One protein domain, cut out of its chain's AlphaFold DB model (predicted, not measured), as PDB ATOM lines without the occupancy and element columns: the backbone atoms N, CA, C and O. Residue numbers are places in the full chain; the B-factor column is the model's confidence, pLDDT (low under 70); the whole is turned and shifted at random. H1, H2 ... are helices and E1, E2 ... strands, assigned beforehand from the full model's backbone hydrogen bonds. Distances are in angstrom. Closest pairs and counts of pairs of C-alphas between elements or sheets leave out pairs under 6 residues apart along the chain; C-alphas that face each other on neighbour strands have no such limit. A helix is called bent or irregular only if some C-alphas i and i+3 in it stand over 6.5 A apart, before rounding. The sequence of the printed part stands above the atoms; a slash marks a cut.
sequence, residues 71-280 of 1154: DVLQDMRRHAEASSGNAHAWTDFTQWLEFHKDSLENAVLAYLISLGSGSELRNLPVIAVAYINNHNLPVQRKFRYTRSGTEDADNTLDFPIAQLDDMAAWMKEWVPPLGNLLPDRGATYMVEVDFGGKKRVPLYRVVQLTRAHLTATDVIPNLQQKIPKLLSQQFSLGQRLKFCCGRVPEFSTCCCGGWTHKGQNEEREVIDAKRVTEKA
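This is residues 71 to 280 of the 1154 residues of the protein "MYND-type domain-containing protein" of Peniophora sp. CONT (UniProt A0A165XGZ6). A strongly twisted sheet of four strands has helices H1, H2, H3 and H6 packed over one face, and beyond this body helix H7 sticks out as an arm with its residues 262 to 278. H4 grazes the sheet, and a long link without named elements leads from H6 to H7. The printed part has 210 residues, with seven named helices and four strands in the order H1 H2 H3 E1 E2 H4 E3 E4 H5 H6 H7; the class is mixed, helices and strands, and the sheet, E2 E1 E3 E4, is mixed too. The whole is only just compact, close to loose, with a radius of gyration of the C-alphas of 20.2 A, and elongated, spanning 72 by 43 by 35 A.

The strands are E1, residues 123 to 131, 25.4 A; E2, 143 to 152, 25.2 A; E3, 185 to 194, 29.7 A; and E4, 201 to 209, 25.3 A. E2 bends by 59 degrees at residue 146. H1 is residues 71 to 84, beginning at C-alpha 71 (127.725, 74.192, 58.700); H2 is 89 to 99, H3 101 to 115, 21.5 A, H4 161 to 174, H5 211 to 214 and H6 223 to 237, 20.7 A. H7, residues 259 to 278, 28.8 A, ends at C-alpha 278 (84.447, 104.925, 95.728); it is irregular, with C-alphas 260 and 263 7.7 A apart.

E1 and E3 are parallel, with N 127 and O 190 2.9 A apart, within hydrogen-bond range. The hairpin E1 and E2 is antiparallel, with N 126 and O 149 at 2.8 A; so is the hairpin E3 and E4, with N 189 and O 205 at 2.8 A. H1, H2, H3 and H6 on one face make two layers, helices over a sheet. H6 lies over E2 and along the strands, at a height over the sheet of 8.8 A. H3 touches H6 at a shallow tilt of 14 degrees, opposite ways, closest at the C-alphas of Tyr 111 and Gln 224, 6.4 A. With residues 109 to 113 alone H3 touches H5, closest at the C-alphas of Ile 113 and Leu 214, 5.9 A. H1 touches H2 with residues 77 to 81 alone, closest at the C-alphas of Arg 77 and Trp 90, 5.4 A. H4 only grazes the sheet with residues 164 to 172. Every O i to N i+4 pair is within hydrogen-bond range in H1, H2, H3 and H4, but 9 of 11 in H6 and 14 of 16 in H7; H5 is too short for one.

The C-alphas farthest apart are those of Lys 198 and Ala 280, 72.9 A. The printed part has no cut. The links E1 to E2 and H6 to H7 are long. Mean pLDDT of the printed part is 82.9; residues 157 to 184, 217 to 219, 244 to 268 and 279 to 280 are under 70.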
ATOM      1  N   ASP A  71     126.423  74.251  59.365       94.94
ATOM      2  CA  ASP A  71     127.725  74.192  58.700       94.94
ATOM      3  C   ASP A  71     128.338  75.600  58.565       94.94
ATOM      4  O   ASP A  71     129.479  75.806  58.979       94.94
ATOM      5  N   VAL A  72     127.567  76.601  58.113       91.81
ATOM      6  CA  VAL A  72     128.016  78.011  58.035       91.81
ATOM      7  C   VAL A  72     128.416  78.551  59.415       91.81
ATOM      8  O   VAL A  72     129.494  79.123  59.583       91.81
ATOM      9  N   LEU A  73     127.591  78.317  60.437       95.00
ATOM     10  CA  LEU A  73     127.879  78.723  61.813       95.00
ATOM     11  C   LEU A  73     129.021  77.908  62.444       95.00
ATOM     12  O   LEU A  73     129.705  78.414  63.333       95.00
ATOM     13  N   GLN A  74     129.264  76.669  62.003       96.44
ATOM     14  CA  GLN A  74     130.456  75.917  62.402       96.44
ATOM     15  C   GLN A  74     131.729  76.527  61.791       96.44
ATOM     16  O   GLN A  74     132.777  76.495  62.432       96.44
ATOM     17  N   ASP A  75     131.656  77.139  60.614       95.31
ATOM     18  CA  ASP A  75     132.804  77.807  59.995       95.31
ATOM     19  C   ASP A  75     133.086  79.170  60.634       95.31
ATOM     20  O   ASP A  75     134.237  79.460  60.966       95.31
ATOM     21  N   MET A  76     132.038  79.934  60.957       96.12
ATOM     22  CA  MET A  76     132.137  81.117  61.823       96.12
ATOM     23  C   MET A  76     132.746  80.775  63.190       96.12
ATOM     24  O   MET A  76     133.650  81.467  63.662       96.12
ATOM     25  N   ARG A  77     132.319  79.658  63.796       97.00
ATOM     26  CA  ARG A  77     132.893  79.124  65.035       97.00
ATOM     27  C   ARG A  77     134.383  78.811  64.896       97.00
ATOM     28  O   ARG A  77     135.164  79.257  65.733       97.00
ATOM     29  N   ARG A  78     134.787  78.081  63.848       97.06
ATOM     30  CA  ARG A  78     136.201  77.751  63.587       97.06
ATOM     31  C   ARG A  78     137.049  79.016  63.412       97.06
ATOM     32  O   ARG A  78     138.153  79.080  63.946       97.06
ATOM     33  N   HIS A  79     136.528  80.032  62.723       96.62
ATOM     34  CA  HIS A  79     137.199  81.327  62.559       96.62
ATOM     35  C   HIS A  79     137.324  82.102  63.879       96.62
ATOM     36  O   HIS A  79     138.373  82.688  64.139       96.62
ATOM     37  N   ALA A  80     136.298  82.081  64.733       97.62
ATOM     38  CA  ALA A  80     136.316  82.721  66.050       97.62
ATOM     39  C   ALA A  80     137.315  82.060  67.018       97.62
ATOM     40  O   ALA A  80     138.100  82.753  67.669       97.62
ATOM     41  N   GLU A  81     137.322  80.725  67.081       97.31
ATOM     42  CA  GLU A  81     138.280  79.939  67.873       97.31
ATOM     43  C   GLU A  81     139.726  80.180  67.385       97.31
ATOM     44  O   GLU A  81     140.620  80.399  68.202       97.31
ATOM     45  N   ALA A  82     139.949  80.228  66.065       97.00
ATOM     46  CA  ALA A  82     141.267  80.472  65.472       97.00
ATOM     47  C   ALA A  82     141.762  81.926  65.605       97.00
ATOM     48  O   ALA A  82     142.944  82.136  65.858       97.00
ATOM     49  N   SER A  83     140.885  82.925  65.448       97.50
ATOM     50  CA  SER A  83     141.268  84.349  65.499       97.50
ATOM     51  C   SER A  83     141.578  84.827  66.915       97.50
ATOM     52  O   SER A  83     142.476  85.638  67.105       97.50
ATOM     53  N   SER A  84     140.847  84.313  67.909       97.56
ATOM     54  CA  SER A  84     141.018  84.703  69.315       97.56
ATOM     55  C   SER A  84     142.074  83.889  70.064       97.56
ATOM     56  O   SER A  84     142.498  84.289  71.149       97.56
ATOM     57  N   GLY A  85     142.444  82.713  69.542       97.44
ATOM     58  CA  GLY A  85     143.233  81.713  70.265       97.44
ATOM     59  C   GLY A  85     142.481  81.032  71.420       97.44
ATOM     60  O   GLY A  85     143.104  80.325  72.211       97.44
ATOM     61  N   ASN A  86     141.164  81.235  71.555       97.88
ATOM     62  CA  ASN A  86     140.362  80.701  72.655       97.88
ATOM     63  C   ASN A  86     139.235  79.788  72.142       97.88
ATOM     64  O   ASN A  86     138.273  80.235  71.517       97.88
ATOM     65  N   ALA A  87     139.314  78.500  72.495       97.44
ATOM     66  CA  ALA A  87     138.327  77.470  72.150       97.44
ATOM     67  C   ALA A  87     136.901  77.741  72.687       97.44
ATOM     68  O   ALA A  87     135.939  77.098  72.268       97.44
ATOM     69  N   HIS A  88     136.741  78.690  73.613       97.75
ATOM     70  CA  HIS A  88     135.446  79.121  74.128       97.75
ATOM     71  C   HIS A  88     134.908  80.395  73.469       97.75
ATOM     72  O   HIS A  88     133.736  80.682  73.682       97.75
ATOM     73  N   ALA A  89     135.665  81.123  72.640       98.00
ATOM     74  CA  ALA A  89     135.269  82.449  72.143       98.00
ATOM     75  C   ALA A  89     133.911  82.475  71.423       98.00
ATOM     76  O   ALA A  89     133.069  83.331  71.698       98.00
ATOM     77  N   TRP A  90     133.637  81.483  70.570       98.00
ATOM     78  CA  TRP A  90     132.319  81.343  69.945       98.00
ATOM     79  C   TRP A  90     131.211  81.023  70.962       98.00
ATOM     80  O   TRP A  90     130.093  81.509  70.851       98.00
ATOM     81  N   THR A  91     131.519  80.226  71.985       97.62
ATOM     82  CA  THR A  91     130.563  79.818  73.030       97.62
ATOM     83  C   THR A  91     130.310  80.931  74.054       97.62
ATOM     84  O   THR A  91     129.215  81.014  74.610       97.62
ATOM     85  N   ASP A  92     131.289  81.807  74.281       98.00
ATOM     86  CA  ASP A  92     131.113  83.091  74.956       98.00
ATOM     87  C   ASP A  92     130.193  83.992  74.123       98.00
ATOM     88  O   ASP A  92     129.236  84.545  74.660       98.00
ATOM     89  N   PHE A  93     130.425  84.089  72.807       98.12
ATOM     90  CA  PHE A  93     129.601  84.906  71.913       98.12
ATOM     91  C   PHE A  93     128.139  84.452  71.883       98.12
ATOM     92  O   PHE A  93     127.254  85.282  72.075       98.12
ATOM     93  N   THR A  94     127.854  83.150  71.723       96.88
ATOM     94  CA  THR A  94     126.453  82.687  71.673       96.88
ATOM     95  C   THR A  94     125.702  82.935  72.986       96.88
ATOM     96  O   THR A  94     124.503  83.202  72.962       96.88
ATOM     97  N   GLN A  95     126.404  82.919  74.125       96.19
ATOM     98  CA  GLN A  95     125.845  83.237  75.444       96.19
ATOM     99  C   GLN A  95     125.678  84.741  75.686       96.19
ATOM    100  O   GLN A  95     124.653  85.157  76.223       96.19
ATOM    101  N   TRP A  96     126.651  85.561  75.282       97.56
ATOM    102  CA  TRP A  96     126.560  87.021  75.343       97.56
ATOM    103  C   TRP A  96     125.399  87.537  74.481       97.56
ATOM    104  O   TRP A  96     124.590  88.339  74.947       97.56
ATOM    105  N   LEU A  97     125.264  86.998  73.266       96.62
ATOM    106  CA  LEU A  97     124.205  87.321  72.309       96.62
ATOM    107  C   LEU A  97     122.810  86.923  72.816       96.62
ATOM    108  O   LEU A  97     121.832  87.605  72.533       96.62
ATOM    109  N   GLU A  98     122.708  85.831  73.578       93.38
ATOM    110  CA  GLU A  98     121.467  85.410  74.238       93.38
ATOM    111  C   GLU A  98     121.128  86.285  75.458       93.38
ATOM    112  O   GLU A  98     119.957  86.572  75.706       93.38
ATOM    113  N   PHE A  99     122.136  86.748  76.204       93.38
ATOM    114  CA  PHE A  99     121.951  87.626  77.362       93.38
ATOM    115  C   PHE A  99     121.532  89.050  76.965       93.38
ATOM    116  O   PHE A  99     120.629  89.611  77.584       93.38
ATOM    117  N   HIS A 100     122.154  89.612  75.923       94.56
ATOM    118  CA  HIS A 100     121.876  90.958  75.398       94.56
ATOM    119  C   HIS A 100     120.863  90.975  74.242       94.56
ATOM    120  O   HIS A 100     120.687  92.018  73.616       94.56
ATOM    121  N   LYS A 101     120.180  89.856  73.951       93.44
ATOM    122  CA  LYS A 101     119.242  89.731  72.816       93.44
ATOM    123  C   LYS A 101     118.221  90.868  72.775       93.44
ATOM    124  O   LYS A 101     118.094  91.534  71.755       93.44
ATOM    125  N   ASP A 102     117.559  91.120  73.902       91.12
ATOM    126  CA  ASP A 102     116.542  92.169  74.007       91.12
ATOM    127  C   ASP A 102     117.156  93.574  73.858       91.12
ATOM    128  O   ASP A 102     116.569  94.445  73.220       91.12
ATOM    129  N   SER A 103     118.359  93.806  74.399       92.31
ATOM    130  CA  SER A 103     119.073  95.082  74.246       92.31
ATOM    131  C   SER A 103     119.439  95.364  72.788       92.31
ATOM    132  O   SER A 103     119.308  96.494  72.327       92.31
ATOM    133  N   LEU A 104     119.856  94.333  72.045       95.31
ATOM    134  CA  LEU A 104     120.139  94.426  70.614       95.31
ATOM    135  C   LEU A 104     118.852  94.669  69.812       95.31
ATOM    136  O   LEU A 104     118.825  95.579  68.993       95.31
ATOM    137  N   GLU A 105     117.777  93.922  70.075       94.06
ATOM    138  CA  GLU A 105     116.501  94.064  69.355       94.06
ATOM    139  C   GLU A 105     115.853  95.446  69.547       94.06
ATOM    140  O   GLU A 105     115.366  96.028  68.579       94.06
ATOM    141  N   ASN A 106     115.913  96.027  70.753       92.31
ATOM    142  CA  ASN A 106     115.408  97.388  70.978       92.31
ATOM    143  C   ASN A 106     116.353  98.475  70.442       92.31
ATOM    144  O   ASN A 106     115.873  99.522  70.016       92.31
ATOM    145  N   ALA A 107     117.669  98.245  70.396       93.44
ATOM    146  CA  ALA A 107     118.595  99.173  69.742       93.44
ATOM    147  C   ALA A 107     118.436  99.188  68.214       93.44
ATOM    148  O   ALA A 107     118.503 100.249  67.598       93.44
ATOM    149  N   VAL A 108     118.161  98.029  67.614       94.56
ATOM    150  CA  VAL A 108     117.793  97.883  66.199       94.56
ATOM    151  C   VAL A 108     116.491  98.624  65.910       94.56
ATOM    152  O   VAL A 108     116.451  99.437  64.992       94.56
ATOM    153  N   LEU A 109     115.451  98.428  66.726       92.69
ATOM    154  CA  LEU A 109     114.200  99.168  66.565       92.69
ATOM    155  C   LEU A 109     114.387 100.686  66.746       92.69
ATOM    156  O   LEU A 109     113.861 101.458  65.952       92.69
ATOM    157  N   ALA A 110     115.177 101.122  67.731       91.44
ATOM    158  CA  ALA A 110     115.500 102.535  67.927       91.44
ATOM    159  C   ALA A 110     116.203 103.154  66.701       91.44
ATOM    160  O   ALA A 110     115.903 104.292  66.335       91.44
ATOM    161  N   TYR A 111     117.086 102.405  66.025       92.31
ATOM    162  CA  TYR A 111     117.657 102.820  64.740       92.31
ATOM    163  C   TYR A 111     116.582 102.952  63.652       92.31
ATOM    164  O   TYR A 111     116.521 103.986  62.992       92.31
ATOM    165  N   LEU A 112     115.707 101.957  63.495       92.94
ATOM    166  CA  LEU A 112     114.674 101.947  62.451       92.94
ATOM    167  C   LEU A 112     113.641 103.073  62.635       92.94
ATOM    168  O   LEU A 112     113.371 103.815  61.694       92.94
ATOM    169  N   ILE A 113     113.154 103.300  63.860       91.31
ATOM    170  CA  ILE A 113     112.287 104.448  64.183       91.31
ATOM    171  C   ILE A 113     112.986 105.767  63.816       91.31
ATOM    172  O   ILE A 113     112.373 106.643  63.209       91.31
ATOM    173  N   SER A 114     114.284 105.903  64.118       90.44
ATOM    174  CA  SER A 114     115.046 107.124  63.812       90.44
ATOM    175  C   SER A 114     115.292 107.381  62.318       90.44
ATOM    176  O   SER A 114     115.706 108.481  61.963       90.44
ATOM    177  N   LEU A 115     115.052 106.386  61.457       91.25
ATOM    178  CA  LEU A 115     115.100 106.498  59.994       91.25
ATOM    179  C   LEU A 115     113.704 106.604  59.356       91.25
ATOM    180  O   LEU A 115     113.595 106.759  58.141       91.25
ATOM    181  N   GLY A 116     112.640 106.533  60.160       90.56
ATOM    182  CA  GLY A 116     111.255 106.579  59.702       90.56
ATOM    183  C   GLY A 116     110.705 105.245  59.181       90.56
ATOM    184  O   GLY A 116     111.411 104.252  58.994       90.56
ATOM    185  N   SER A 117     109.391 105.229  58.959       87.31
ATOM    186  CA  SER A 117     108.619 104.059  58.525       87.31
ATOM    187  C   SER A 117     109.053 103.536  57.153       87.31
ATOM    188  O   SER A 117     109.086 104.294  56.187       87.31
ATOM    189  N   GLY A 118     109.289 102.226  57.026       88.75
ATOM    190  CA  GLY A 118     109.781 101.616  55.783       88.75
ATOM    191  C   GLY A 118     111.304 101.483  55.735       88.75
ATOM    192  O   GLY A 118     111.824 100.798  54.850       88.75
ATOM    193  N   SER A 119     112.028 102.080  56.690       91.94
ATOM    194  CA  SER A 119     113.478 101.914  56.819       91.94
ATOM    195  C   SER A 119     113.873 100.451  57.021       91.94
ATOM    196  O   SER A 119     114.903 100.034  56.494       91.94
ATOM    197  N   GLU A 120     113.023  99.653  57.673       92.12
ATOM    198  CA  GLU A 120     113.216  98.227  57.960       92.12
ATOM    199  C   GLU A 120     113.279  97.314  56.726       92.12
ATOM    200  O   GLU A 120     113.655  96.149  56.852       92.12
ATOM    201  N   LEU A 121     112.928  97.841  55.548       88.12
ATOM    202  CA  LEU A 121     113.005  97.142  54.261       88.12
ATOM    203  C   LEU A 121     114.235  97.532  53.425       88.12
ATOM    204  O   LEU A 121     114.520  96.859  52.442       88.12
ATOM    205  N   ARG A 122     114.929  98.625  53.777       89.88
ATOM    206  CA  ARG A 122     116.050  99.197  52.997       89.88
ATOM    207  C   ARG A 122     117.353  99.321  53.779       89.88
ATOM    208  O   ARG A 122     118.417  99.436  53.192       89.88
ATOM    209  N   ASN A 123     117.281  99.331  55.104       93.00
ATOM    210  CA  ASN A 123     118.429  99.525  55.978       93.00
ATOM    211  C   ASN A 123     118.669  98.243  56.764       93.00
ATOM    212  O   ASN A 123     117.741  97.676  57.342       93.00
ATOM    213  N   LEU A 124     119.929  97.836  56.834       94.44
ATOM    214  CA  LEU A 124     120.444  96.785  57.692       94.44
ATOM    215  C   LEU A 124     121.146  97.452  58.889       94.44
ATOM    216  O   LEU A 124     122.272  97.931  58.740       94.44
ATOM    217  N   PRO A 125     120.537  97.516  60.088       96.12
ATOM    218  CA  PRO A 125     121.236  97.993  61.273       96.12
ATOM    219  C   PRO A 125     122.391  97.061  61.633       96.12
ATOM    220  O   PRO A 125     122.212  95.853  61.804       96.12
ATOM    221  N   VAL A 126     123.581  97.639  61.759       96.44
ATOM    222  CA  VAL A 126     124.826  96.929  62.056       96.44
ATOM    223  C   VAL A 126     125.304  97.320  63.443       96.44
ATOM    224  O   VAL A 126     125.428  98.503  63.756       96.44
ATOM    225  N   ILE A 127     125.598  96.328  64.282       97.50
ATOM    226  CA  ILE A 127     126.165  96.515  65.621       97.50
ATOM    227  C   ILE A 127     127.461  95.708  65.705       97.50
ATOM    228  O   ILE A 127     127.442  94.481  65.690       97.50
ATOM    229  N   ALA A 128     128.595  96.396  65.807       97.56
ATOM    230  CA  ALA A 128     129.911  95.783  65.873       97.56
ATOM    231  C   ALA A 128     130.455  95.739  67.299       97.56
ATOM    232  O   ALA A 128     130.508  96.756  68.003       97.56
ATOM    233  N   VAL A 129     130.935  94.564  67.699       98.38
ATOM    234  CA  VAL A 129     131.549  94.316  69.004       98.38
ATOM    235  C   VAL A 129     132.911  93.640  68.868       98.38
ATOM    236  O   VAL A 129     133.143  92.861  67.947       98.38
ATOM    237  N   ALA A 130     133.814  93.911  69.807       98.31
ATOM    238  CA  ALA A 130     135.129  93.285  69.893       98.31
ATOM    239  C   ALA A 130     135.194  92.335  71.096       98.31
ATOM    240  O   ALA A 130     134.861  92.727  72.217       98.31
ATOM    241  N   TYR A 131     135.623  91.095  70.870       98.56
ATOM    242  CA  TYR A 131     135.810  90.086  71.909       98.56
ATOM    243  C   TYR A 131     137.011  90.424  72.795       98.56
ATOM    244  O   TYR A 131     138.128  90.625  72.322       98.56
ATOM    245  N   ILE A 132     136.788  90.431  74.105       98.25
ATOM    246  CA  ILE A 132     137.831  90.541  75.115       98.25
ATOM    247  C   ILE A 132     138.188  89.120  75.554       98.25
ATOM    248  O   ILE A 132     137.448  88.497  76.320       98.25
ATOM    249  N   ASN A 133     139.338  88.615  75.104       97.69
ATOM    250  CA  ASN A 133     139.844  87.296  75.493       97.69
ATOM    251  C   ASN A 133     140.407  87.296  76.934       97.69
ATOM    252  O   ASN A 133     141.597  87.103  77.167       97.69
ATOM    253  N   ASN A 134     139.538  87.549  77.915       97.50
ATOM    254  CA  ASN A 134     139.842  87.492  79.342       97.50
ATOM    255  C   ASN A 134     138.874  86.519  80.027       97.50
ATOM    256  O   ASN A 134     137.664  86.747  80.081       97.50
ATOM    257  N   HIS A 135     139.415  85.428  80.570       96.25
ATOM    258  CA  HIS A 135     138.649  84.382  81.249       96.25
ATOM    259  C   HIS A 135     138.022  84.845  82.576       96.25
ATOM    260  O   HIS A 135     137.033  84.256  83.001       96.25
ATOM    261  N   ASN A 136     138.544  85.914  83.190       97.69
ATOM    262  CA  ASN A 136     138.031  86.479  84.444       97.69
ATOM    263  C   ASN A 136     136.844  87.433  84.238       97.69
ATOM    264  O   ASN A 136     136.183  87.806  85.205       97.69
ATOM    265  N   LEU A 137     136.556  87.847  82.996       97.62
ATOM    266  CA  LEU A 137     135.354  88.629  82.713       97.62
ATOM    267  C   LEU A 137     134.129  87.706  82.634       97.62
ATOM    268  O   LEU A 137     134.164  86.708  81.908       97.62
ATOM    269  N   PRO A 138     133.016  88.038  83.314       97.31
ATOM    270  CA  PRO A 138     131.763  87.316  83.140       97.31
ATOM    271  C   PRO A 138     131.262  87.520  81.702       97.31
ATOM    272  O   PRO A 138     131.477  88.579  81.110       97.31
ATOM    273  N   VAL A 139     130.602  86.512  81.122       97.38
ATOM    274  CA  VAL A 139     130.294  86.462  79.676       97.38
ATOM    275  C   VAL A 139     129.531  87.692  79.162       97.38
ATOM    276  O   VAL A 139     129.777  88.159  78.056       97.38
ATOM    277  N   GLN A 140     128.705  88.293  80.019       97.00
ATOM    278  CA  GLN A 140     127.973  89.547  79.821       97.00
ATOM    279  C   GLN A 140     128.862  90.741  79.428       97.00
ATOM    280  O   GLN A 140     128.379  91.655  78.760       97.00
ATOM    281  N   ARG A 141     130.132  90.726  79.857       98.12
ATOM    282  CA  ARG A 141     131.144  91.789  79.715       98.12
ATOM    283  C   ARG A 141     132.306  91.397  78.792       98.12
ATOM    284  O   ARG A 141     133.233  92.181  78.622       98.12
ATOM    285  N   LYS A 142     132.283  90.196  78.196       98.19
ATOM    286  CA  LYS A 142     133.348  89.698  77.299       98.19
ATOM    287  C   LYS A 142     133.350  90.325  75.901       98.19
ATOM    288  O   LYS A 142     134.228  90.002  75.109       98.19
ATOM    289  N   PHE A 143     132.408  91.208  75.580       98.38
ATOM    290  CA  PHE A 143     132.351  91.890  74.287       98.38
ATOM    291  C   PHE A 143     132.186  93.392  74.504       98.38
ATOM    292  O   PHE A 143     131.283  93.831  75.213       98.38
ATOM    293  N   ARG A 144     133.078  94.178  73.898       97.75
ATOM    294  CA  ARG A 144     133.086  95.642  73.953       97.75
ATOM    295  C   ARG A 144     132.384  96.198  72.719       97.75
ATOM    296  O   ARG A 144     132.765  95.857  71.601       97.75
ATOM    297  N   TYR A 145     131.409  97.084  72.909       98.00
ATOM    298  CA  TYR A 145     130.850  97.886  71.815       98.00
ATOM    299  C   TYR A 145     131.970  98.605  71.042       98.00
ATOM    300  O   TYR A 145     132.891  99.138  71.658       98.00
ATOM    301  N   THR A 146     131.908  98.596  69.710       97.56
ATOM    302  CA  THR A 146     132.937  99.198  68.842       97.56
ATOM    303  C   THR A 146     132.347 100.232  67.884       97.56
ATOM    304  O   THR A 146     132.779 101.379  67.900       97.56
ATOM    305  N   ARG A 147     131.339  99.861  67.084       96.38
ATOM    306  CA  ARG A 147     130.561 100.785  66.237       96.38
ATOM    307  C   ARG A 147     129.117 100.303  66.113       96.38
ATOM    308  O   ARG A 147     128.852  99.118  66.296       96.38
ATOM    309  N   SER A 148     128.210 101.188  65.732       96.19
ATOM    310  CA  SER A 148     126.921 100.825  65.156       96.19
ATOM    311  C   SER A 148     126.482 101.889  64.161       96.19
ATOM    312  O   SER A 148     126.910 103.040  64.243       96.19
ATOM    313  N   GLY A 149     125.653 101.483  63.214       94.56
ATOM    314  CA  GLY A 149     125.152 102.313  62.128       94.56
ATOM    315  C   GLY A 149     124.178 101.510  61.278       94.56
ATOM    316  O   GLY A 149     123.662 100.486  61.728       94.56
ATOM    317  N   THR A 150     123.951 101.953  60.051       94.38
ATOM    318  CA  THR A 150     123.075 101.276  59.093       94.38
ATOM    319  C   THR A 150     123.780 101.162  57.754       94.38
ATOM    320  O   THR A 150     124.238 102.165  57.211       94.38
ATOM    321  N   GLU A 151     123.870  99.943  57.241       93.19
ATOM    322  CA  GLU A 151     124.291  99.679  55.867       93.19
ATOM    323  C   GLU A 151     123.022  99.621  55.001       93.19
ATOM    324  O   GLU A 151     121.971  99.163  55.455       93.19
ATOM    325  N   ASP A 152     123.087 100.146  53.780       89.81
ATOM    326  CA  ASP A 152     122.000 100.012  52.810       89.81
ATOM    327  C   ASP A 152     121.957  98.553  52.328       89.81
ATOM    328  O   ASP A 152     122.978  97.991  51.914       89.81
ATOM    329  N   ALA A 153     120.783  97.930  52.435       83.50
ATOM    330  CA  ALA A 153     120.586  96.512  52.159       83.50
ATOM    331  C   ALA A 153     121.003  96.149  50.723       83.50
ATOM    332  O   ALA A 153     121.677  95.136  50.525       83.50
ATOM    333  N   ASP A 154     120.706  97.019  49.754       82.12
ATOM    334  CA  ASP A 154     121.033  96.809  48.337       82.12
ATOM    335  C   ASP A 154     122.549  96.926  48.073       82.12
ATOM    336  O   ASP A 154     123.088  96.308  47.154       82.12
ATOM    337  N   ASN A 155     123.263  97.677  48.918       80.12
ATOM    338  CA  ASN A 155     124.704  97.918  48.820       80.12
ATOM    339  C   ASN A 155     125.560  96.941  49.656       80.12
ATOM    340  O   ASN A 155     126.787  97.069  49.683       80.12
ATOM    341  N   THR A 156     124.968  95.927  50.305       73.62
ATOM    342  CA  THR A 156     125.691  94.963  51.170       73.62
ATOM    343  C   THR A 156     126.421  93.861  50.360       73.62
ATOM    344  O   THR A 156     126.346  92.671  50.664       73.62
ATOM    345  N   LEU A 157     127.140  94.266  49.303       56.03
ATOM    346  CA  LEU A 157     127.655  93.439  48.192       56.03
ATOM    347  C   LEU A 157     128.589  92.275  48.581       56.03
ATOM    348  O   LEU A 157     128.735  91.324  47.813       56.03
ATOM    349  N   ASP A 158     129.234  92.344  49.747       66.50
ATOM    350  CA  ASP A 158     130.167  91.318  50.242       66.50
ATOM    351  C   ASP A 158     129.460  90.099  50.868       66.50
ATOM    352  O   ASP A 158     130.090  89.059  51.100       66.50
ATOM    353  N   PHE A 159     128.152  90.199  51.135       62.09
ATOM    354  CA  PHE A 159     127.319  89.038  51.429       62.09
ATOM    355  C   PHE A 159     126.611  88.575  50.152       62.09
ATOM    356  O   PHE A 159     126.168  89.411  49.363       62.09
ATOM    357  N   PRO A 160     126.458  87.258  49.905       59.31
ATOM    358  CA  PRO A 160     125.652  86.810  48.782       59.31
ATOM    359  C   PRO A 160     124.224  87.313  48.995       59.31
ATOM    360  O   PRO A 160     123.570  86.879  49.942       59.31
ATOM    361  N   ILE A 161     123.728  88.188  48.116       56.56
ATOM    362  CA  ILE A 161     122.334  88.666  48.168       56.56
ATOM    363  C   ILE A 161     121.384  87.458  48.136       56.56
ATOM    364  O   ILE A 161     120.467  87.382  48.942       56.56
ATOM    365  N   ALA A 162     121.740  86.409  47.386       62.69
ATOM    366  CA  ALA A 162     121.082  85.104  47.416       62.69
ATOM    367  C   ALA A 162     120.938  84.465  48.820       62.69
ATOM    368  O   ALA A 162     119.982  83.739  49.035       62.69
ATOM    369  N   GLN A 163     121.831  84.716  49.790       65.69
ATOM    370  CA  GLN A 163     121.649  84.258  51.182       65.69
ATOM    371  C   GLN A 163     120.703  85.154  51.991       65.69
ATOM    372  O   GLN A 163     120.057  84.659  52.913       65.69
ATOM    373  N   LEU A 164     120.599  86.445  51.663       64.25
ATOM    374  CA  LEU A 164     119.563  87.327  52.207       64.25
ATOM    375  C   LEU A 164     118.193  86.983  51.600       64.25
ATOM    376  O   LEU A 164     117.231  86.877  52.353       64.25
ATOM    377  N   ASP A 165     118.127  86.694  50.298       66.19
ATOM    378  CA  ASP A 165     116.936  86.199  49.598       66.19
ATOM    379  C   ASP A 165     116.512  84.812  50.092       66.19
ATOM    380  O   ASP A 165     115.346  84.624  50.429       66.19
ATOM    381  N   ASP A 166     117.438  83.852  50.217       68.81
ATOM    382  CA  ASP A 166     117.168  82.537  50.813       68.81
ATOM    383  C   ASP A 166     116.674  82.705  52.256       68.81
ATOM    384  O   ASP A 166     115.708  82.056  52.654       68.81
ATOM    385  N   MET A 167     117.276  83.606  53.047       63.53
ATOM    386  CA  MET A 167     116.812  83.900  54.406       63.53
ATOM    387  C   MET A 167     115.452  84.618  54.418       63.53
ATOM    388  O   MET A 167     114.673  84.389  55.339       63.53
ATOM    389  N   ALA A 168     115.120  85.433  53.415       65.81
ATOM    390  CA  ALA A 168     113.833  86.117  53.286       65.81
ATOM    391  C   ALA A 168     112.714  85.183  52.798       65.81
ATOM    392  O   ALA A 168     111.607  85.208  53.340       65.81
ATOM    393  N   ALA A 169     113.007  84.294  51.851       69.38
ATOM    394  CA  ALA A 169     112.133  83.203  51.440       69.38
ATOM    395  C   ALA A 169     111.906  82.222  52.603       69.38
ATOM    396  O   ALA A 169     110.767  81.871  52.901       69.38
ATOM    397  N   TRP A 170     112.967  81.871  53.335       67.38
ATOM    398  CA  TRP A 170     112.895  81.082  54.566       67.38
ATOM    399  C   TRP A 170     112.091  81.807  55.651       67.38
ATOM    400  O   TRP A 170     111.235  81.189  56.272       67.38
ATOM    401  N   MET A 171     112.261  83.119  55.852       61.06
ATOM    402  CA  MET A 171     111.394  83.905  56.744       61.06
ATOM    403  C   MET A 171     109.926  83.801  56.316       61.06
ATOM    404  O   MET A 171     109.072  83.546  57.161       61.06
ATOM    405  N   LYS A 172     109.635  83.938  55.019       66.62
ATOM    406  CA  LYS A 172     108.281  83.868  54.451       66.62
ATOM    407  C   LYS A 172     107.646  82.469  54.540       66.62
ATOM    408  O   LYS A 172     106.429  82.373  54.619       66.62
ATOM    409  N   GLU A 173     108.448  81.403  54.555       64.81
ATOM    410  CA  GLU A 173     108.001  80.017  54.778       64.81
ATOM    411  C   GLU A 173     107.839  79.684  56.279       64.81
ATOM    412  O   GLU A 173     106.932  78.950  56.675       64.81
ATOM    413  N   TRP A 174     108.724  80.207  57.134       56.31
ATOM    414  CA  TRP A 174     108.814  79.838  58.554       56.31
ATOM    415  C   TRP A 174     108.081  80.764  59.519       56.31
ATOM    416  O   TRP A 174     107.892  80.387  60.681       56.31
ATOM    417  N   VAL A 175     107.669  81.944  59.063       56.94
ATOM    418  CA  VAL A 175     106.533  82.676  59.617       56.94
ATOM    419  C   VAL A 175     105.282  81.935  59.125       56.94
ATOM    420  O   VAL A 175     104.938  82.060  57.952       56.94
ATOM    421  N   PRO A 176     104.617  81.109  59.960       49.19
ATOM    422  CA  PRO A 176     103.478  80.325  59.495       49.19
ATOM    423  C   PRO A 176     102.310  81.264  59.166       49.19
ATOM    424  O   PRO A 176     102.255  82.350  59.743       49.19
ATOM    425  N   PRO A 177     101.328  80.854  58.343       47.41
ATOM    426  CA  PRO A 177     100.103  81.620  58.106       47.41
ATOM    427  C   PRO A 177      99.182  81.625  59.347       47.41
ATOM    428  O   PRO A 177      98.097  81.050  59.360       47.41
ATOM    429  N   LEU A 178      99.633  82.285  60.416       41.78
ATOM    430  CA  LEU A 178      98.878  82.621  61.623       41.78
ATOM    431  C   LEU A 178      97.967  83.810  61.290       41.78
ATOM    432  O   LEU A 178      98.305  84.958  61.574       41.78
ATOM    433  N   GLY A 179      96.865  83.514  60.593       43.81
ATOM    434  CA  GLY A 179      96.016  84.488  59.900       43.81
ATOM    435  C   GLY A 179      95.759  85.783  60.675       43.81
ATOM    436  O   GLY A 179      95.348  85.756  61.832       43.81
ATOM    437  N   ASN A 180      96.004  86.914  60.007       49.03
ATOM    438  CA  ASN A 180      95.723  88.296  60.428       49.03
ATOM    439  C   ASN A 180      96.349  88.787  61.756       49.03
ATOM    440  O   ASN A 180      96.262  89.974  62.048       49.03
ATOM    441  N   LEU A 181      97.029  87.925  62.520       50.28
ATOM    442  CA  LEU A 181      97.757  88.258  63.758       50.28
ATOM    443  C   LEU A 181      99.285  88.202  63.579       50.28
ATOM    444  O   LEU A 181     100.040  88.138  64.553       50.28
ATOM    445  N   LEU A 182      99.755  88.183  62.331       51.25
ATOM    446  CA  LEU A 182     101.179  88.211  62.026       51.25
ATOM    447  C   LEU A 182     101.801  89.573  62.376       51.25
ATOM    448  O   LEU A 182     101.165  90.602  62.158       51.25
ATOM    449  N   PRO A 183     103.054  89.606  62.872       56.28
ATOM    450  CA  PRO A 183     103.808  90.851  62.955       56.28
ATOM    451  C   PRO A 183     103.966  91.410  61.539       56.28
ATOM    452  O   PRO A 183     104.556  90.744  60.687       56.28
ATOM    453  N   ASP A 184     103.424  92.607  61.299       66.81
ATOM    454  CA  ASP A 184     103.285  93.196  59.961       66.81
ATOM    455  C   ASP A 184     104.599  93.218  59.168       66.81
ATOM    456  O   ASP A 184     104.581  93.165  57.937       66.81
ATOM    457  N   ARG A 185     105.738  93.357  59.868       83.88
ATOM    458  CA  ARG A 185     107.067  93.504  59.266       83.88
ATOM    459  C   ARG A 185     108.127  92.733  60.054       83.88
ATOM    460  O   ARG A 185     108.175  92.757  61.283       83.88
ATOM    461  N   GLY A 186     109.016  92.057  59.335       88.06
ATOM    462  CA  GLY A 186     110.283  91.570  59.879       88.06
ATOM    463  C   GLY A 186     111.396  92.545  59.519       88.06
ATOM    464  O   GLY A 186     111.417  93.036  58.395       88.06
ATOM    465  N   ALA A 187     112.318  92.801  60.443       91.56
ATOM    466  CA  ALA A 187     113.549  93.533  60.156       91.56
ATOM    467  C   ALA A 187     114.760  92.611  60.327       91.56
ATOM    468  O   ALA A 187     114.805  91.796  61.258       91.56
ATOM    469  N   THR A 188     115.754  92.759  59.454       92.81
ATOM    470  CA  THR A 188     117.047  92.071  59.580       92.81
ATOM    471  C   THR A 188     118.068  93.024  60.188       92.81
ATOM    472  O   THR A 188     118.074  94.209  59.873       92.81
ATOM    473  N   TYR A 189     118.945  92.517  61.050       95.94
ATOM    474  CA  TYR A 189     120.095  93.247  61.578       95.94
ATOM    475  C   TYR A 189     121.342  92.361  61.607       95.94
ATOM    476  O   TYR A 189     121.249  91.131  61.656       95.94
ATOM    477  N   MET A 190     122.519  92.983  61.583       95.94
ATOM    478  CA  MET A 190     123.811  92.299  61.590       95.94
ATOM    479  C   MET A 190     124.584  92.604  62.873       95.94
ATOM    480  O   MET A 190     124.752  93.758  63.260       95.94
ATOM    481  N   VAL A 191     125.104  91.559  63.518       97.62
ATOM    482  CA  VAL A 191     126.105  91.691  64.581       97.62
ATOM    483  C   VAL A 191     127.475  91.359  63.998       97.62
ATOM    484  O   VAL A 191     127.737  90.197  63.693       97.62
ATOM    485  N   GLU A 192     128.352  92.350  63.836       97.25
ATOM    486  CA  GLU A 192     129.763  92.083  63.524       97.25
ATOM    487  C   GLU A 192     130.518  91.724  64.807       97.25
ATOM    488  O   GLU A 192     130.428  92.443  65.805       97.25
ATOM    489  N   VAL A 193     131.339  90.676  64.766       98.12
ATOM    490  CA  VAL A 193     132.249  90.341  65.869       98.12
ATOM    491  C   VAL A 193     133.696  90.357  65.410       98.12
ATOM    492  O   VAL A 193     134.111  89.550  64.578       98.12
ATOM    493  N   ASP A 194     134.486  91.247  65.997       98.00
ATOM    494  CA  ASP A 194     135.939  91.179  65.938       98.00
ATOM    495  C   ASP A 194     136.450  90.222  67.026       98.00
ATOM    496  O   ASP A 194     136.246  90.452  68.218       98.00
ATOM    497  N   PHE A 195     137.098  89.133  66.617       98.06
ATOM    498  CA  PHE A 195     137.714  88.155  67.522       98.06
ATOM    499  C   PHE A 195     139.226  88.379  67.720       98.06
ATOM    500  O   PHE A 195     139.891  87.502  68.264       98.06
ATOM    501  N   GLY A 196     139.772  89.525  67.291       95.69
ATOM    502  CA  GLY A 196     141.210  89.827  67.283       95.69
ATOM    503  C   GLY A 196     141.909  89.479  65.963       95.69
ATOM    504  O   GLY A 196     143.130  89.348  65.924       95.69
ATOM    505  N   GLY A 197     141.147  89.296  64.879       90.62
ATOM    506  CA  GLY A 197     141.648  88.839  63.579       90.62
ATOM    507  C   GLY A 197     141.296  89.794  62.439       90.62
ATOM    508  O   GLY A 197     140.333  90.545  62.518       90.62
ATOM    509  N   LYS A 198     142.034  89.717  61.320       92.00
ATOM    510  CA  LYS A 198     141.871  90.621  60.156       92.00
ATOM    511  C   LYS A 198     140.473  90.637  59.512       92.00
ATOM    512  O   LYS A 198     140.205  91.514  58.698       92.00
ATOM    513  N   LYS A 199     139.609  89.664  59.818       94.12
ATOM    514  CA  LYS A 199     138.229  89.587  59.325       94.12
ATOM    515  C   LYS A 199     137.267  89.420  60.499       94.12
ATOM    516  O   LYS A 199     137.383  88.451  61.254       94.12
ATOM    517  N   ARG A 200     136.299  90.336  60.596       95.81
ATOM    518  CA  ARG A 200     135.146  90.235  61.499       95.81
ATOM    519  C   ARG A 200     134.204  89.118  61.053       95.81
ATOM    520  O   ARG A 200     134.139  88.776  59.872       95.81
ATOM    521  N   VAL A 201     133.468  88.562  62.005       95.62
ATOM    522  CA  VAL A 201     132.424  87.564  61.766       95.62
ATOM    523  C   VAL A 201     131.066  88.267  61.763       95.62
ATOM    524  O   VAL A 201     130.632  88.691  62.834       95.62
ATOM    525  N   PRO A 202     130.389  88.410  60.611       95.81
ATOM    526  CA  PRO A 202     129.013  88.885  60.575       95.81
ATOM    527  C   PRO A 202     128.066  87.765  61.019       95.81
ATOM    528  O   PRO A 202     128.167  86.633  60.546       95.81
ATOM    529  N   LEU A 203     127.125  88.073  61.910       95.25
ATOM    530  CA  LEU A 203     126.023  87.184  62.268       95.25
ATOM    531  C   LEU A 203     124.688  87.910  62.113       95.25
ATOM    532  O   LEU A 203     124.363  88.817  62.879       95.25
ATOM    533  N   TYR A 204     123.901  87.461  61.141       93.50
ATOM    534  CA  TYR A 204     122.585  88.012  60.850       93.50
ATOM    535  C   TYR A 204     121.536  87.541  61.860       93.50
ATOM    536  O   TYR A 204     121.593  86.437  62.426       93.50
ATOM    537  N   ARG A 205     120.567  88.416  62.110       93.81
ATOM    538  CA  ARG A 205     119.449  88.213  63.024       93.81
ATOM    539  C   ARG A 205     118.188  88.845  62.459       93.81
ATOM    540  O   ARG A 205     118.243  89.861  61.780       93.81
ATOM    541  N   VAL A 206     117.059  88.233  62.787       91.56
ATOM    542  CA  VAL A 206     115.722  88.677  62.394       91.56
ATOM    543  C   VAL A 206     114.963  89.057  63.654       91.56
ATOM    544  O   VAL A 206     114.891  88.254  64.590       91.56
ATOM    545  N   VAL A 207     114.378  90.249  63.663       91.62
ATOM    546  CA  VAL A 207     113.468  90.726  64.706       91.62
ATOM    547  C   VAL A 207     112.062  90.894  64.121       91.62
ATOM    548  O   VAL A 207     111.892  91.369  63.000       91.62
ATOM    549  N   GLN A 208     111.045  90.455  64.865       90.25
ATOM    550  CA  GLN A 208     109.640  90.588  64.471       90.25
ATOM    551  C   GLN A 208     109.094  91.913  65.014       90.25
ATOM    552  O   GLN A 208     109.123  92.131  66.227       90.25
ATOM    553  N   LEU A 209     108.610  92.790  64.133       89.44
ATOM    554  CA  LEU A 209     108.104  94.114  64.483       89.44
ATOM    555  C   LEU A 209     106.603  94.213  64.189       89.44
ATOM    556  O   LEU A 209     106.111  93.750  63.161       89.44
ATOM    557  N   THR A 210     105.866  94.823  65.111       88.12
ATOM    558  CA  THR A 210     104.469  95.204  64.887       88.12
ATOM    559  C   THR A 210     104.422  96.596  64.265       88.12
ATOM    560  O   THR A 210     105.358  97.384  64.436       88.12
ATOM    561  N   ARG A 211     103.313  96.960  63.613       85.75
ATOM    562  CA  ARG A 211     103.075  98.356  63.226       85.75
ATOM    563  C   ARG A 211     103.211  99.317  64.415       85.75
ATOM    564  O   ARG A 211     103.837 100.355  64.253       85.75
ATOM    565  N   ALA A 212     102.728  98.934  65.601       85.31
ATOM    566  CA  ALA A 212     102.829  99.736  66.825       85.31
ATOM    567  C   ALA A 212     104.283 100.043  67.236       85.31
ATOM    568  O   ALA A 212     104.575 101.170  67.621       85.31
ATOM    569  N   HIS A 213     105.208  99.083  67.089       87.75
ATOM    570  CA  HIS A 213     106.641  99.315  67.327       87.75
ATOM    571  C   HIS A 213     107.208 100.405  66.402       87.75
ATOM    572  O   HIS A 213     108.003 101.230  66.838       87.75
ATOM    573  N   LEU A 214     106.814 100.400  65.123       86.69
ATOM    574  CA  LEU A 214     107.313 101.331  64.103       86.69
ATOM    575  C   LEU A 214     106.616 102.701  64.150       86.69
ATOM    576  O   LEU A 214     107.208 103.696  63.745       86.69
ATOM    577  N   THR A 215     105.384 102.775  64.663       84.88
ATOM    578  CA  THR A 215     104.637 104.030  64.861       84.88
ATOM    579  C   THR A 215     104.828 104.640  66.254       84.88
ATOM    580  O   THR A 215     104.047 105.503  66.643       84.88
ATOM    581  N   ALA A 216     105.838 104.214  67.019       81.62
ATOM    582  CA  ALA A 216     106.195 104.819  68.302       81.62
ATOM    583  C   ALA A 216     106.874 106.188  68.081       81.62
ATOM    584  O   ALA A 216     108.097 106.316  68.115       81.62
ATOM    585  N   THR A 217     106.061 107.213  67.804       65.00
ATOM    586  CA  THR A 217     106.494 108.565  67.403       65.00
ATOM    587  C   THR A 217     106.988 109.456  68.543       65.00
ATOM    588  O   THR A 217     107.413 110.579  68.275       65.00
ATOM    589  N   ASP A 218     107.022 108.961  69.783       65.81
ATOM    590  CA  ASP A 218     107.655 109.623  70.937       65.81
ATOM    591  C   ASP A 218     109.193 109.515  70.850       65.81
ATOM    592  O   ASP A 218     109.891 109.008  71.735       65.81
ATOM    593  N   VAL A 219     109.737 109.945  69.708       62.56
ATOM    594  CA  VAL A 219     111.138 109.770  69.338       62.56
ATOM    595  C   VAL A 219     111.996 110.721  70.154       62.56
ATOM    596  O   VAL A 219     112.036 111.929  69.927       62.56
ATOM    597  N   ILE A 220     112.749 110.145  71.086       71.81
ATOM    598  CA  ILE A 220     113.743 110.859  71.882       71.81
ATOM    599  C   ILE A 220     114.692 111.614  70.929       71.81
ATOM    600  O   ILE A 220     115.380 110.967  70.132       71.81
ATOM    601  N   PRO A 221     114.817 112.952  71.013       79.69
ATOM    602  CA  PRO A 221     115.660 113.700  70.087       79.69
ATOM    603  C   PRO A 221     117.116 113.223  70.164       79.69
ATOM    604  O   PRO A 221     117.642 112.936  71.249       79.69
ATOM    605  N   ASN A 222     117.764 113.131  69.001       86.12
ATOM    606  CA  ASN A 222     119.117 112.596  68.813       86.12
ATOM    607  C   ASN A 222     119.293 111.118  69.235       86.12
ATOM    608  O   ASN A 222     120.355 110.733  69.727       86.12
ATOM    609  N   LEU A 223     118.271 110.276  69.026       84.75
ATOM    610  CA  LEU A 223     118.296 108.837  69.336       84.75
ATOM    611  C   LEU A 223     119.531 108.122  68.752       84.75
ATOM    612  O   LEU A 223     120.252 107.456  69.495       84.75
ATOM    613  N   GLN A 224     119.862 108.356  67.477       87.75
ATOM    614  CA  GLN A 224     121.049 107.785  66.814       87.75
ATOM    615  C   GLN A 224     122.372 108.105  67.531       87.75
ATOM    616  O   GLN A 224     123.252 107.254  67.601       87.75
ATOM    617  N   GLN A 225     122.510 109.299  68.119       90.44
ATOM    618  CA  GLN A 225     123.706 109.697  68.879       90.44
ATOM    619  C   GLN A 225     123.748 109.075  70.288       90.44
ATOM    620  O   GLN A 225     124.804 109.034  70.929       90.44
ATOM    621  N   LYS A 226     122.597 108.615  70.796       90.81
ATOM    622  CA  LYS A 226     122.441 108.003  72.122       90.81
ATOM    623  C   LYS A 226     122.646 106.486  72.083       90.81
ATOM    624  O   LYS A 226     123.269 105.963  73.005       90.81
ATOM    625  N   ILE A 227     122.221 105.793  71.017       91.50
ATOM    626  CA  ILE A 227     122.364 104.326  70.878       91.50
ATOM    627  C   ILE A 227     123.822 103.848  71.097       91.50
ATOM    628  O   ILE A 227     124.014 102.994  71.967       91.50
ATOM    629  N   PRO A 228     124.865 104.422  70.453       94.81
ATOM    630  CA  PRO A 228     126.267 104.071  70.709       94.81
ATOM    631  C   PRO A 228     126.684 104.158  72.179       94.81
ATOM    632  O   PRO A 228     127.355 103.268  72.705       94.81
ATOM    633  N   LYS A 229     126.275 105.235  72.863       93.56
ATOM    634  CA  LYS A 229     126.642 105.505  74.259       93.56
ATOM    635  C   LYS A 229     125.985 104.484  75.191       93.56
ATOM    636  O   LYS A 229     126.656 103.927  76.057       93.56
ATOM    637  N   LEU A 230     124.710 104.174  74.949       92.38
ATOM    638  CA  LEU A 230     123.937 103.198  75.718       92.38
ATOM    639  C   LEU A 230     124.432 101.763  75.533       92.38
ATOM    640  O   LEU A 230     124.599 101.055  76.522       92.38
ATOM    641  N   LEU A 231     124.693 101.328  74.295       94.31
ATOM    642  CA  LEU A 231     125.222  99.985  74.030       94.31
ATOM    643  C   LEU A 231     126.610  99.815  74.657       94.31
ATOM    644  O   LEU A 231     126.882  98.804  75.304       94.31
ATOM    645  N   SER A 232     127.461 100.840  74.554       96.00
ATOM    646  CA  SER A 232     128.762 100.864  75.223       96.00
ATOM    647  C   SER A 232     128.643 100.743  76.747       96.00
ATOM    648  O   SER A 232     129.297  99.891  77.354       96.00
ATOM    649  N   GLN A 233     127.748 101.510  77.376       94.75
ATOM    650  CA  GLN A 233     127.465 101.445  78.815       94.75
ATOM    651  C   GLN A 233     126.905 100.072  79.242       94.75
ATOM    652  O   GLN A 233     127.422  99.456  80.172       94.75
ATOM    653  N   GLN A 234     125.902  99.540  78.540       93.50
ATOM    654  CA  GLN A 234     125.262  98.263  78.885       93.50
ATOM    655  C   GLN A 234     126.219  97.078  78.751       93.50
ATOM    656  O   GLN A 234     126.281  96.233  79.648       93.50
ATOM    657  N   PHE A 235     127.007  97.019  77.672       96.19
ATOM    658  CA  PHE A 235     127.957  95.926  77.453       96.19
ATOM    659  C   PHE A 235     129.160  96.022  78.406       96.19
ATOM    660  O   PHE A 235     129.570  95.010  78.975       96.19
ATOM    661  N   SER A 236     129.689  97.228  78.657       96.31
ATOM    662  CA  SER A 236     130.817  97.422  79.584       96.31
ATOM    663  C   SER A 236     130.448  97.173  81.052       96.31
ATOM    664  O   SER A 236     131.289  96.670  81.803       96.31
ATOM    665  N   LEU A 237     129.203  97.440  81.464       95.56
ATOM    666  CA  LEU A 237     128.676  97.079  82.788       95.56
ATOM    667  C   LEU A 237     128.156  95.630  82.855       95.56
ATOM    668  O   LEU A 237     128.070  95.061  83.940       95.56
ATOM    669  N   GLY A 238     127.835  95.009  81.716       94.69
ATOM    670  CA  GLY A 238     127.218  93.679  81.652       94.69
ATOM    671  C   GLY A 238     125.749  93.666  82.082       94.69
ATOM    672  O   GLY A 238     125.245  92.636  82.528       94.69
ATOM    673  N   GLN A 239     125.066  94.807  81.985       91.06
ATOM    674  CA  GLN A 239     123.671  94.965  82.385       91.06
ATOM    675  C   GLN A 239     122.732  94.460  81.287       91.06
ATOM    676  O   GLN A 239     122.853  94.857  80.131       91.06
ATOM    677  N   ARG A 240     121.756  93.624  81.660       84.75
ATOM    678  CA  ARG A 240     120.608  93.297  80.804       84.75
ATOM    679  C   ARG A 240     119.486  94.291  81.068       84.75
ATOM    680  O   ARG A 240     119.100  94.477  82.224       84.75
ATOM    681  N   LEU A 241     118.918  94.852  80.005       78.69
ATOM    682  CA  LEU A 241     117.669  95.600  80.094       78.69
ATOM    683  C   LEU A 241     116.541  94.667  80.553       78.69
ATOM    684  O   LEU A 241     116.271  93.635  79.938       78.69
ATOM    685  N   LYS A 242     115.896  95.018  81.667       73.94
ATOM    686  CA  LYS A 242     114.743  94.280  82.186       73.94
ATOM    687  C   LYS A 242     113.487  94.796  81.492       73.94
ATOM    688  O   LYS A 242     113.068  95.917  81.747       73.94
ATOM    689  N   PHE A 243     112.873  93.966  80.661       72.12
ATOM    690  CA  PHE A 243     111.579  94.247  80.043       72.12
ATOM    691  C   PHE A 243     110.492  93.413  80.717       72.12
ATOM    692  O   PHE A 243     110.720  92.239  81.024       72.12
ATOM    693  N   CYS A 244     109.303  93.983  80.928       68.31
ATOM    694  CA  CYS A 244     108.128  93.149  81.141       68.31
ATOM    695  C   CYS A 244     107.431  92.867  79.810       68.31
ATOM    696  O   CYS A 244     107.232  93.756  78.994       68.31
ATOM    697  N   CYS A 245     106.989  91.626  79.662       67.44
ATOM    698  CA  CYS A 245     106.067  91.136  78.641       67.44
ATOM    699  C   CYS A 245     104.592  91.517  78.921       67.44
ATOM    700  O   CYS A 245     103.685  90.876  78.398       67.44
ATOM    701  N   GLY A 246     104.349  92.484  79.815       63.88
ATOM    702  CA  GLY A 246     103.087  92.630  80.545       63.88
ATOM    703  C   GLY A 246     102.768  91.422  81.445       63.88
ATOM    704  O   GLY A 246     103.571  90.494  81.597       63.88
ATOM    705  N   ARG A 247     101.554  91.396  82.012       53.84
ATOM    706  CA  ARG A 247     100.925  90.130  82.420       53.84
ATOM    707  C   ARG A 247     100.480  89.396  81.152       53.84
ATOM    708  O   ARG A 247      99.373  89.612  80.671       53.84
ATOM    709  N   VAL A 248     101.324  88.503  80.642       54.41
ATOM    710  CA  VAL A 248     100.829  87.384  79.827       54.41
ATOM    711  C   VAL A 248      99.928  86.558  80.756       54.41
ATOM    712  O   VAL A 248     100.435  86.093  81.777       54.41
ATOM    713  N   PRO A 249      98.622  86.387  80.475       52.62
ATOM    714  CA  PRO A 249      97.678  85.822  81.449       52.62
ATOM    715  C   PRO A 249      97.995  84.368  81.834       52.62
ATOM    716  O   PRO A 249      97.620  83.920  82.912       52.62
ATOM    717  N   GLU A 250      98.745  83.653  80.992       54.47
ATOM    718  CA  GLU A 250      99.248  82.296  81.244       54.47
ATOM    719  C   GLU A 250     100.351  82.220  82.323       54.47
ATOM    720  O   GLU A 250     100.641  81.130  82.817       54.47
ATOM    721  N   PHE A 251     100.996  83.341  82.685       55.75
ATOM    722  CA  PHE A 251     102.178  83.356  83.554       55.75
ATOM    723  C   PHE A 251     102.008  84.270  84.774       55.75
ATOM    724  O   PHE A 251     101.943  85.493  84.664       55.75
ATOM    725  N   SER A 252     102.079  83.680  85.969       52.12
ATOM    726  CA  SER A 252     102.027  84.398  87.253       52.12
ATOM    727  C   SER A 252     103.223  85.326  87.513       52.12
ATOM    728  O   SER A 252     103.152  86.185  88.389       52.12
ATOM    729  N   THR A 253     104.327  85.182  86.768       58.50
ATOM    730  CA  THR A 253     105.548  85.984  86.942       58.50
ATOM    731  C   THR A 253     105.941  86.727  85.661       58.50
ATOM    732  O   THR A 253     106.453  86.162  84.690       58.50
ATOM    733  N   CYS A 254     105.739  88.047  85.686       65.94
ATOM    734  CA  CYS A 254     106.168  88.964  84.631       65.94
ATOM    735  C   CYS A 254     107.684  88.873  84.368       65.94
ATOM    736  O   CYS A 254     108.507  88.705  85.273       65.94
ATOM    737  N   CYS A 255     108.061  89.057  83.104       68.31
ATOM    738  CA  CYS A 255     109.405  88.830  82.581       68.31
ATOM    739  C   CYS A 255     110.532  89.681  83.203       68.31
ATOM    740  O   CYS A 255     111.679  89.236  83.187       68.31
ATOM    741  N   CYS A 256     110.225  90.829  83.818       68.19
ATOM    742  CA  CYS A 256     111.202  91.662  84.531       68.19
ATOM    743  C   CYS A 256     111.419  91.263  86.006       68.19
ATOM    744  O   CYS A 256     112.191  91.925  86.704       68.19
ATOM    745  N   GLY A 257     110.722  90.230  86.501       65.06
ATOM    746  CA  GLY A 257     110.664  89.898  87.929       65.06
ATOM    747  C   GLY A 257     109.851  90.915  88.739       65.06
ATOM    748  O   GLY A 257     110.247  91.272  89.842       65.06
ATOM    749  N   GLY A 258     108.781  91.466  88.151       59.81
ATOM    750  CA  GLY A 258     107.940  92.521  88.742       59.81
ATOM    751  C   GLY A 258     108.579  93.917  88.814       59.81
ATOM    752  O   GLY A 258     107.878  94.895  89.042       59.81
ATOM    753  N   TRP A 259     109.889  94.045  88.578       58.22
ATOM    754  CA  TRP A 259     110.645  95.277  88.830       58.22
ATOM    755  C   TRP A 259     110.142  96.509  88.052       58.22
ATOM    756  O   TRP A 259     109.929  97.553  88.655       58.22
ATOM    757  N   THR A 260     109.868  96.382  86.748       60.78
ATOM    758  CA  THR A 260     109.307  97.480  85.919       60.78
ATOM    759  C   THR A 260     107.810  97.715  86.138       60.78
ATOM    760  O   THR A 260     107.217  98.520  85.431       60.78
ATOM    761  N   HIS A 261     107.184  96.983  87.059       58.25
ATOM    762  CA  HIS A 261     105.785  97.156  87.428       58.25
ATOM    763  C   HIS A 261     105.607  97.702  88.844       58.25
ATOM    764  O   HIS A 261     104.470  97.936  89.204       58.25
ATOM    765  N   LYS A 262     106.663  97.936  89.642       58.31
ATOM    766  CA  LYS A 262     106.502  98.371  91.046       58.31
ATOM    767  C   LYS A 262     105.631  99.622  91.179       58.31
ATOM    768  O   LYS A 262     104.517  99.502  91.666       58.31
ATOM    769  N   GLY A 263     106.058 100.749  90.604       59.62
ATOM    770  CA  GLY A 263     105.265 101.982  90.625       59.62
ATOM    771  C   GLY A 263     103.880 101.837  89.980       59.62
ATOM    772  O   GLY A 263     102.913 102.336  90.525       59.62
ATOM    773  N   GLN A 264     103.748 101.086  88.877       55.66
ATOM    774  CA  GLN A 264     102.448 100.875  88.212       55.66
ATOM    775  C   GLN A 264     101.501  99.931  88.964       55.66
ATOM    776  O   GLN A 264     100.292 100.034  88.792       55.66
ATOM    777  N   ASN A 265     102.021  98.989  89.750       57.09
ATOM    778  CA  ASN A 265     101.228  98.130  90.621       57.09
ATOM    779  C   ASN A 265     100.861  98.887  91.890       57.09
ATOM    780  O   ASN A 265      99.716  98.821  92.284       57.09
ATOM    781  N   GLU A 266     101.790  99.637  92.481       65.88
ATOM    782  CA  GLU A 266     101.542 100.486  93.651       65.88
ATOM    783  C   GLU A 266     100.482 101.562  93.296       65.88
ATOM    784  O   GLU A 266      99.477 101.700  93.988       65.88
ATOM    785  N   GLU A 267     100.600 102.222  92.137       60.88
ATOM    786  CA  GLU A 267      99.609 103.168  91.595       60.88
ATOM    787  C   GLU A 267      98.275 102.495  91.220       60.88
ATOM    788  O   GLU A 267      97.211 103.049  91.498       60.88
ATOM    789  N   ARG A 268      98.283 101.285  90.637       59.94
ATOM    790  CA  ARG A 268      97.038 100.547  90.341       59.94
ATOM    791  C   ARG A 268      96.371  99.958  91.569       59.94
ATOM    792  O   ARG A 268      95.154  99.947  91.601       59.94
ATOM    793  N   GLU A 269      97.113  99.502  92.567       72.06
ATOM    794  CA  GLU A 269      96.563  99.039  93.840       72.06
ATOM    795  C   GLU A 269      95.958 100.226  94.596       72.06
ATOM    796  O   GLU A 269      94.870 100.082  95.143       72.06
ATOM    797  N   VAL A 270      96.544 101.427  94.508       73.88
ATOM    798  CA  VAL A 270      95.907 102.674  94.971       73.88
ATOM    799  C   VAL A 270      94.655 103.023  94.154       73.88
ATOM    800  O   VAL A 270      93.633 103.350  94.750       73.88
ATOM    801  N   ILE A 271      94.673 102.931  92.819       71.31
ATOM    802  CA  ILE A 271      93.497 103.224  91.970       71.31
ATOM    803  C   ILE A 271      92.378 102.191  92.160       71.31
ATOM    804  O   ILE A 271      91.210 102.570  92.207       71.31
ATOM    805  N   ASP A 272      92.696 100.906  92.278       71.06
ATOM    806  CA  ASP A 272      91.713  99.839  92.450       71.06
ATOM    807  C   ASP A 272      91.203  99.785  93.899       71.06
ATOM    808  O   ASP A 272      90.001  99.627  94.093       71.06
ATOM    809  N   ALA A 273      92.037 100.053  94.916       74.94
ATOM    810  CA  ALA A 273      91.562 100.292  96.284       74.94
ATOM    811  C   ALA A 273      90.673 101.542  96.355       74.94
ATOM    812  O   ALA A 273      89.601 101.492  96.956       74.94
ATOM    813  N   LYS A 274      91.050 102.633  95.672       79.88
ATOM    814  CA  LYS A 274      90.216 103.834  95.551       79.88
ATOM    815  C   LYS A 274      88.908 103.553  94.807       79.88
ATOM    816  O   LYS A 274      87.876 104.072  95.197       79.88
ATOM    817  N   ARG A 275      88.895 102.676  93.800       72.81
ATOM    818  CA  ARG A 275      87.657 102.213  93.144       72.81
ATOM    819  C   ARG A 275      86.822 101.284  94.015       72.81
ATOM    820  O   ARG A 275      85.615 101.227  93.815       72.81
ATOM    821  N   VAL A 276      87.426 100.555  94.951       75.69
ATOM    822  CA  VAL A 276      86.703  99.762  95.957       75.69
ATOM    823  C   VAL A 276      86.072 100.682  97.008       75.69
ATOM    824  O   VAL A 276      84.913 100.472  97.351       75.69
ATOM    825  N   THR A 277      86.758 101.742  97.451       75.94
ATOM    826  CA  THR A 277      86.186 102.720  98.395       75.94
ATOM    827  C   THR A 277      85.209 103.701  97.736       75.94
ATOM    828  O   THR A 277      84.179 103.997  98.324       75.94
ATOM    829  N   GLU A 278      85.429 104.135  96.493       70.56
ATOM    830  CA  GLU A 278      84.447 104.925  95.728       70.56
ATOM    831  C   GLU A 278      83.218 104.087  95.328       70.56
ATOM    832  O   GLU A 278      82.134 104.639  95.172       70.56
ATOM    833  N   LYS A 279      83.335 102.752  95.244       54.69
ATOM    834  CA  LYS A 279      82.178 101.839  95.149       54.69
ATOM    835  C   LYS A 279      81.505 101.534  96.490       54.69
ATOM    836  O   LYS A 279      80.499 100.831  96.489       54.69
ATOM    837  N   ALA A 280      81.983 102.108  97.596       56.97
ATOM    838  CA  ALA A 280      81.217 102.219  98.839       56.97
ATOM    839  C   ALA A 280      80.239 103.416  98.823       56.97
ATOM    840  O   ALA A 280      79.740 103.830  99.868       56.97
TER     841      ALA A 280